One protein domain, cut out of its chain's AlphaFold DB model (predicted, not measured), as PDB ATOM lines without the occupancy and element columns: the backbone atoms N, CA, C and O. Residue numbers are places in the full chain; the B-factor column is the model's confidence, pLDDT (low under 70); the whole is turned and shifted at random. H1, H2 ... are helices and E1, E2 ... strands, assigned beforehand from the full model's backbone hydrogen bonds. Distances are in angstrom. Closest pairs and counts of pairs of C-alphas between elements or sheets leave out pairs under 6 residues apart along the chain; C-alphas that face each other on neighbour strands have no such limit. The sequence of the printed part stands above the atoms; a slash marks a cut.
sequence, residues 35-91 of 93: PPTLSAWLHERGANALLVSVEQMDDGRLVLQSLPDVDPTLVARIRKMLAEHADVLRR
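Overview. This is residues 35 to 91 of the 93 residues of an uncharacterized protein of Chloroflexi bacterium (UniProt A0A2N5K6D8). A narrow two-strand hairpin, E1 and E2, stands in the middle of a loose, open, flat model, with the helix H1 set off to one side and the longer helix H2 reaching away on the other. The short helix H3 follows at the far end of H2, and residues 76 to 91 stick out as a free arm. The printed part has 57 residues, with three named helices and two named strands in the order H1, E1, E2, H2, H3; the sheet's order is E1 - E2, antiparallel, and the class is mixed, helices and strands. The whole is loose, with a radius of gyration of the C-alphas of 14.8 A and spans of 41 by 32 by 16 A.

Arrangement. E1, residues 52 to 56, and E2, residues 62 to 66, form a hairpin, antiparallel at 162 degrees between their directions. C-alphas 54 and 64 face each other at 5.0 A. N 63 and O 55 are within hydrogen-bond range at 2.8 A, and N 53 and O 65 at 2.9 A. H1, residues 36 to 44, is apart from E2. H2, residues 72 to 84, is apart from E1 and from H1. H3, residues 86 to 89, meets H2 only through their link and is apart from both strands. In H1 and H2 every O i to N i+4 pair is within hydrogen-bond range; H3 is too short for such a pair.

Along the chain. E1 runs 12.9 A from C-alpha 52 at (-68.870, -112.464, 75.220), and E2 13.1 A. H2 covers 18.7 A, H1 12.3 A from C-alpha 36 at (-55.613, -118.974, 65.660). H3 ends at C-alpha 89, (-90.773, -111.208, 77.547).

Size, cuts and confidence. The C-alphas farthest apart, of Pro 36 and Arg 91, are 41.7 A apart. The printed part has no cut and no long link. Mean pLDDT of the printed part is 77.6, and residues 46 to 50, 72 and 89 are under 70.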
ATOM      1  N   PRO A  35     -60.203-120.337  64.958       85.81
ATOM      2  CA  PRO A  35     -59.198-119.523  64.283       85.81
ATOM      3  C   PRO A  35     -58.041-119.133  65.223       85.81
ATOM      4  O   PRO A  35     -58.306-118.682  66.343       85.81
ATOM      5  N   PRO A  36     -56.767-119.215  64.787       85.06
ATOM      6  CA  PRO A  36     -55.613-118.974  65.660       85.06
ATOM      7  C   PRO A  36     -55.640-117.612  66.363       85.06
ATOM      8  O   PRO A  36     -55.306-117.512  67.540       85.06
ATOM      9  N   THR A  37     -56.098-116.568  65.669       84.31
ATOM     10  CA  THR A  37     -56.245-115.217  66.227       84.31
ATOM     11  C   THR A  37     -57.256-115.171  67.371       84.31
ATOM     12  O   THR A  37     -57.018-114.508  68.377       84.31
ATOM     13  N   LEU A  38     -58.368-115.903  67.249       81.19
ATOM     14  CA  LEU A  38     -59.381-115.985  68.298       81.19
ATOM     15  C   LEU A  38     -58.865-116.798  69.488       81.19
ATOM     16  O   LEU A  38     -59.040-116.388  70.631       81.19
ATOM     17  N   SER A  39     -58.170-117.909  69.228       82.00
ATOM     18  CA  SER A  39     -57.540-118.708  70.282       82.00
ATOM     19  C   SER A  39     -56.501-117.904  71.072       82.00
ATOM     20  O   SER A  39     -56.474-117.994  72.298       82.00
ATOM     21  N   ALA A  40     -55.662-117.113  70.394       85.19
ATOM     22  CA  ALA A  40     -54.679-116.246  71.043       85.19
ATOM     23  C   ALA A  40     -55.364-115.180  71.911       85.19
ATOM     24  O   ALA A  40     -55.030-115.036  73.085       85.19
ATOM     25  N   TRP A  41     -56.391-114.515  71.370       82.56
ATOM     26  CA  TRP A  41     -57.186-113.536  72.113       82.56
ATOM     27  C   TRP A  41     -57.846-114.135  73.365       82.56
ATOM     28  O   TRP A  41     -57.814-113.517  74.427       82.56
ATOM     29  N   LEU A  42     -58.403-115.349  73.282       79.19
ATOM     30  CA  LEU A  42     -58.977-116.055  74.437       79.19
ATOM     31  C   LEU A  42     -57.915-116.386  75.495       79.19
ATOM     32  O   LEU A  42     -58.156-116.212  76.690       79.19
ATOM     33  N   HIS A  43     -56.737-116.836  75.056       80.56
ATOM     34  CA  HIS A  43     -55.636-117.197  75.944       80.56
ATOM     35  C   HIS A  43     -55.085-115.982  76.707       80.56
ATOM     36  O   HIS A  43     -54.906-116.050  77.921       80.56
ATOM     37  N   GLU A  44     -54.896-114.847  76.024       81.81
ATOM     38  CA  GLU A  44     -54.438-113.584  76.628       81.81
ATOM     39  C   GLU A  44     -55.389-113.056  77.707       81.81
ATOM     40  O   GLU A  44     -54.959-112.437  78.680       81.81
ATOM     41  N   ARG A  45     -56.695-113.312  77.559       73.56
ATOM     42  CA  ARG A  45     -57.708-112.911  78.546       73.56
ATOM     43  C   ARG A  45     -57.746-113.816  79.778       73.56
ATOM     44  O   ARG A  45     -58.441-113.480  80.732       73.56
ATOM     45  N   GLY A  46     -57.009-114.931  79.778       64.00
ATOM     46  CA  GLY A  46     -56.804-115.792  80.949       64.00
ATOM     47  C   GLY A  46     -58.073-116.443  81.506       64.00
ATOM     48  O   GLY A  46     -58.079-116.903  82.646       64.00
ATOM     49  N   ALA A  47     -59.168-116.454  80.746       59.91
ATOM     50  CA  ALA A  47     -60.482-116.734  81.299       59.91
ATOM     51  C   ALA A  47     -60.943-118.169  81.005       59.91
ATOM     52  O   ALA A  47     -61.282-118.507  79.874       59.91
ATOM     53  N   ASN A  48     -61.083-118.973  82.066       58.09
ATOM     54  CA  ASN A  48     -61.916-120.187  82.073       58.09
ATOM     55  C   ASN A  48     -63.421-119.867  81.925       58.09
ATOM     56  O   ASN A  48     -64.225-120.764  81.690       58.09
ATOM     57  N   ALA A  49     -63.811-118.598  82.089       57.22
ATOM     58  CA  ALA A  49     -65.188-118.124  81.995       57.22
ATOM     59  C   ALA A  49     -65.212-116.707  81.399       57.22
ATOM     60  O   ALA A  49     -65.359-115.719  82.115       57.22
ATOM     61  N   LEU A  50     -65.006-116.601  80.085       66.56
ATOM     62  CA  LEU A  50     -65.174-115.343  79.365       66.56
ATOM     63  C   LEU A  50     -66.645-115.172  78.978       66.56
ATOM     64  O   LEU A  50     -67.200-116.016  78.276       66.56
ATOM     65  N   LEU A  51     -67.265-114.072  79.402       70.31
ATOM     66  CA  LEU A  51     -68.548-113.656  78.848       70.31
ATOM     67  C   LEU A  51     -68.297-112.811  77.596       70.31
ATOM     68  O   LEU A  51     -67.569-111.817  77.650       70.31
ATOM     69  N   VAL A  52     -68.912-113.207  76.483       74.81
ATOM     70  CA  VAL A  52     -68.870-112.464  75.220       74.81
ATOM     71  C   VAL A  52     -70.284-112.140  74.752       74.81
ATOM     72  O   VAL A  52     -71.159-113.005  74.786       74.81
ATOM     73  N   SER A  53     -70.506-110.899  74.315       78.38
ATOM     74  CA  SER A  53     -71.638-110.578  73.441       78.38
ATOM     75  C   SER A  53     -71.300-111.060  72.034       78.38
ATOM     76  O   SER A  53     -70.168-110.864  71.580       78.38
ATOM     77  N   VAL A  54     -72.265-111.696  71.371       83.50
ATOM     78  CA  VAL A  54     -72.158-112.121  69.973       83.50
ATOM     79  C   VAL A  54     -73.289-111.460  69.205       83.50
ATOM     80  O   VAL A  54     -74.457-111.770  69.432       83.50
ATOM     81  N   GLU A  55     -72.943-110.560  68.294       85.25
ATOM     82  CA  GLU A  55     -73.912-109.849  67.459       85.25
ATOM     83  C   GLU A  55     -73.662-110.171  65.991       85.25
ATOM     84  O   GLU A  55     -72.529-110.082  65.518       85.25
ATOM     85  N   GLN A  56     -74.718-110.543  65.268       87.81
ATOM     86  CA  GLN A  56     -74.672-110.689  63.819       87.81
ATOM     87  C   GLN A  56     -75.111-109.382  63.167       87.81
ATOM     88  O   GLN A  56     -76.196-108.878  63.445       87.81
ATOM     89  N   MET A  57     -74.259-108.839  62.305       91.00
ATOM     90  CA  MET A  57     -74.542-107.644  61.519       91.00
ATOM     91  C   MET A  57     -75.314-107.999  60.242       91.00
ATOM     92  O   MET A  57     -75.230-109.125  59.749       91.00
ATOM     93  N   ASP A  58     -75.995-107.011  59.657       92.62
ATOM     94  CA  ASP A  58     -76.786-107.168  58.422       92.62
ATOM     95  C   ASP A  58     -75.961-107.657  57.215       92.62
ATOM     96  O   ASP A  58     -76.498-108.240  56.276       92.62
ATOM     97  N   ASP A  59     -74.642-107.446  57.240       91.50
ATOM     98  CA  ASP A  59     -73.699-107.903  56.213       91.50
ATOM     99  C   ASP A  59     -73.127-109.311  56.473       91.50
ATOM    100  O   ASP A  59     -72.235-109.770  55.758       91.50
ATOM    101  N   GLY A  60     -73.633-110.002  57.497       83.62
ATOM    102  CA  GLY A  60     -73.233-111.358  57.860       83.62
ATOM    103  C   GLY A  60     -71.975-111.450  58.724       83.62
ATOM    104  O   GLY A  60     -71.567-112.562  59.064       83.62
ATOM    105  N   ARG A  61     -71.355-110.326  59.114       83.44
ATOM    106  CA  ARG A  61     -70.233-110.340  60.065       83.44
ATOM    107  C   ARG A  61     -70.709-110.589  61.495       83.44
ATOM    108  O   ARG A  61     -71.829-110.240  61.858       83.44
ATOM    109  N   LEU A  62     -69.824-111.160  62.311       83.69
ATOM    110  CA  LEU A  62     -70.031-111.336  63.748       83.69
ATOM    111  C   LEU A  62     -69.143-110.371  64.535       83.69
ATOM    112  O   LEU A  62     -67.939-110.285  64.282       83.69
ATOM    113  N   VAL A  63     -69.729-109.686  65.514       82.38
ATOM    114  CA  VAL A  63     -69.011-108.874  66.497       82.38
ATOM    115  C   VAL A  63     -68.947-109.646  67.806       82.38
ATOM    116  O   VAL A  63     -69.969-110.062  68.346       82.38
ATOM    117  N   LEU A  64     -67.726-109.836  68.301       82.38
ATOM    118  CA  LEU A  64     -67.442-110.455  69.590       82.38
ATOM    119  C   LEU A  64     -66.929-109.375  70.538       82.38
ATOM    120  O   LEU A  64     -65.838-108.839  70.333       82.38
ATOM    121  N   GLN A  65     -67.698-109.066  71.579       81.12
ATOM    122  CA  GLN A  65     -67.292-108.098  72.598       81.12
ATOM    123  C   GLN A  65     -67.114-108.796  73.944       81.12
ATOM    124  O   GLN A  65     -68.053-109.383  74.474       81.12
ATOM    125  N   SER A  66     -65.904-108.717  74.505       77.69
ATOM    126  CA  SER A  66     -65.646-109.161  75.879       77.69
ATOM    127  C   SER A  66     -66.309-108.220  76.881       77.69
ATOM    128  O   SER A  66     -66.288-107.002  76.697       77.69
ATOM    129  N   LEU A  67     -66.853-108.794  77.952       76.31
ATOM    130  CA  LEU A  67     -67.485-108.074  79.055       76.31
ATOM    131  C   LEU A  67     -66.678-108.294  80.352       76.31
ATOM    132  O   LEU A  67     -67.087-109.092  81.197       76.31
ATOM    133  N   PRO A  68     -65.510-107.636  80.507       70.06
ATOM    134  CA  PRO A  68     -64.540-107.944  81.564       70.06
ATOM    135  C   PRO A  68     -65.018-107.602  82.984       70.06
ATOM    136  O   PRO A  68     -64.557-108.224  83.935       70.06
ATOM    137  N   ASP A  69     -65.951-106.661  83.128       72.56
ATOM    138  CA  ASP A  69     -66.436-106.183  84.432       72.56
ATOM    139  C   ASP A  69     -67.731-106.874  84.890       72.56
ATOM    140  O   ASP A  69     -68.347-106.483  85.885       72.56
ATOM    141  N   VAL A  70     -68.183-107.897  84.161       70.88
ATOM    142  CA  VAL A  70     -69.402-108.625  84.513       70.88
ATOM    143  C   VAL A  70     -69.054-109.792  85.431       70.88
ATOM    144  O   VAL A  70     -68.434-110.767  85.013       70.88
ATOM    145  N   ASP A  71     -69.516-109.716  86.679       72.25
ATOM    146  CA  ASP A  71     -69.439-110.825  87.633       72.25
ATOM    147  C   ASP A  71     -70.189-112.059  87.079       72.25
ATOM    148  O   ASP A  71     -71.401-111.989  86.837       72.25
ATOM    149  N   PRO A  72     -69.532-113.222  86.909       69.69
ATOM    150  CA  PRO A  72     -70.190-114.455  86.467       69.69
ATOM    151  C   PRO A  72     -71.398-114.861  87.330       69.69
ATOM    152  O   PRO A  72     -72.369-115.440  86.831       69.69
ATOM    153  N   THR A  73     -71.391-114.515  88.620       74.56
ATOM    154  CA  THR A  73     -72.506-114.760  89.548       74.56
ATOM    155  C   THR A  73     -73.741-113.940  89.174       74.56
ATOM    156  O   THR A  73     -74.877-114.412  89.294       74.56
ATOM    157  N   LEU A  74     -73.532-112.716  88.679       76.50
ATOM    158  CA  LEU A  74     -74.596-111.857  88.171       76.50
ATOM    159  C   LEU A  74     -75.223-112.458  86.909       76.50
ATOM    160  O   LEU A  74     -76.448-112.470  86.794       76.50
ATOM    161  N   VAL A  75     -74.419-113.042  86.013       74.81
ATOM    162  CA  VAL A  75     -74.915-113.720  84.799       74.81
ATOM    163  C   VAL A  75     -75.874-114.853  85.154       74.81
ATOM    164  O   VAL A  75     -76.961-114.945  84.583       74.81
ATOM    165  N   ALA A  76     -75.515-115.695  86.126       73.69
ATOM    166  CA  ALA A  76     -76.379-116.788  86.574       73.69
ATOM    167  C   ALA A  76     -77.719-116.274  87.135       73.69
ATOM    168  O   ALA A  76     -78.777-116.835  86.840       73.69
ATOM    169  N   ARG A  77     -77.690-115.171  87.898       78.44
ATOM    170  CA  ARG A  77     -78.902-114.526  88.428       78.44
ATOM    171  C   ARG A  77     -79.776-113.935  87.328       78.44
ATOM    172  O   ARG A  77     -80.983-114.154  87.352       78.44
ATOM    173  N   ILE A  78     -79.181-113.232  86.366       78.56
ATOM    174  CA  ILE A  78     -79.907-112.662  85.227       78.56
ATOM    175  C   ILE A  78     -80.550-113.784  84.407       78.56
ATOM    176  O   ILE A  78     -81.738-113.707  84.121       78.56
ATOM    177  N   ARG A  79     -79.819-114.867  84.103       77.06
ATOM    178  CA  ARG A  79     -80.377-116.033  83.391       77.06
ATOM    179  C   ARG A  79     -81.588-116.621  84.109       77.06
ATOM    180  O   ARG A  79     -82.599-116.894  83.469       77.06
ATOM    181  N   LYS A  80     -81.506-116.775  85.433       78.94
ATOM    182  CA  LYS A  80     -82.630-117.249  86.247       78.94
ATOM    183  C   LYS A  80     -83.823-116.290  86.172       78.94
ATOM    184  O   LYS A  80     -84.932-116.735  85.901       78.94
ATOM    185  N   MET A  81     -83.588-114.991  86.344       81.06
ATOM    186  CA  MET A  81     -84.637-113.971  86.281       81.06
ATOM    187  C   MET A  81     -85.323-113.934  84.906       81.06
ATOM    188  O   MET A  81     -86.548-113.887  84.833       81.06
ATOM    189  N   LEU A  82     -84.548-114.003  83.819       78.00
ATOM    190  CA  LEU A  82     -85.070-114.062  82.453       78.00
ATOM    191  C   LEU A  82     -85.906-115.325  82.222       78.00
ATOM    192  O   LEU A  82     -86.978-115.237  81.632       78.00
ATOM    193  N   ALA A  83     -85.453-116.479  82.717       77.75
ATOM    194  CA  ALA A  83     -86.207-117.727  82.627       77.75
ATOM    195  C   ALA A  83     -87.541-117.647  83.388       77.75
ATOM    196  O   ALA A  83     -88.572-118.064  82.864       77.75
ATOM    197  N   GLU A  84     -87.544-117.050  84.584       86.06
ATOM    198  CA  GLU A  84     -88.753-116.832  85.392       86.06
ATOM    199  C   GLU A  84     -89.766-115.901  84.705       86.06
ATOM    200  O   GLU A  84     -90.970-116.049  84.902       86.06
ATOM    201  N   HIS A  85     -89.300-114.971  83.864       84.00
ATOM    202  CA  HIS A  85     -90.139-113.977  83.184       84.00
ATOM    203  C   HIS A  85     -90.286-114.237  81.677       84.00
ATOM    204  O   HIS A  85     -90.768-113.373  80.939       84.00
ATOM    205  N   ALA A  86     -89.913-115.427  81.199       74.50
ATOM    206  CA  ALA A  86     -89.862-115.749  79.774       74.50
ATOM    207  C   ALA A  86     -91.219-115.594  79.063       74.50
ATOM    208  O   ALA A  86     -91.264-115.261  77.881       74.50
ATOM    209  N   ASP A  87     -92.332-115.835  79.762       71.69
ATOM    210  CA  ASP A  87     -93.684-115.650  79.217       71.69
ATOM    211  C   ASP A  87     -94.068-114.174  79.066       71.69
ATOM    212  O   ASP A  87     -94.827-113.828  78.163       71.69
ATOM    213  N   VAL A  88     -93.549-113.299  79.930       77.81
ATOM    214  CA  VAL A  88     -93.774-111.848  79.846       77.81
ATOM    215  C   VAL A  88     -92.949-111.268  78.702       77.81
ATOM    216  O   VAL A  88     -93.485-110.543  77.870       77.81
ATOM    217  N   LEU A  89     -91.672-111.652  78.614       66.12
ATOM    218  CA  LEU A  89     -90.773-111.208  77.547       66.12
ATOM    219  C   LEU A  89     -91.278-111.629  76.159       66.12
ATOM    220  O   LEU A  89     -91.243-110.830  75.230       66.12
ATOM    221  N   ARG A  90     -91.839-112.840  76.028       71.50
ATOM    222  CA  ARG A  90     -92.434-113.325  74.769       71.50
ATOM    223  C   ARG A  90     -93.660-112.545  74.294       71.50
ATOM    224  O   ARG A  90     -94.011-112.667  73.133       71.50
ATOM    225  N   ARG A  91     -94.327-111.786  75.168       75.06
ATOM    226  CA  ARG A  91     -95.499-110.966  74.807       75.06
ATOM    227  C   ARG A  91     -95.127-109.547  74.365       75.06
ATOM    228  O   ARG A  91     -96.019-108.807  73.966       75.06
TER     229      ARG A  91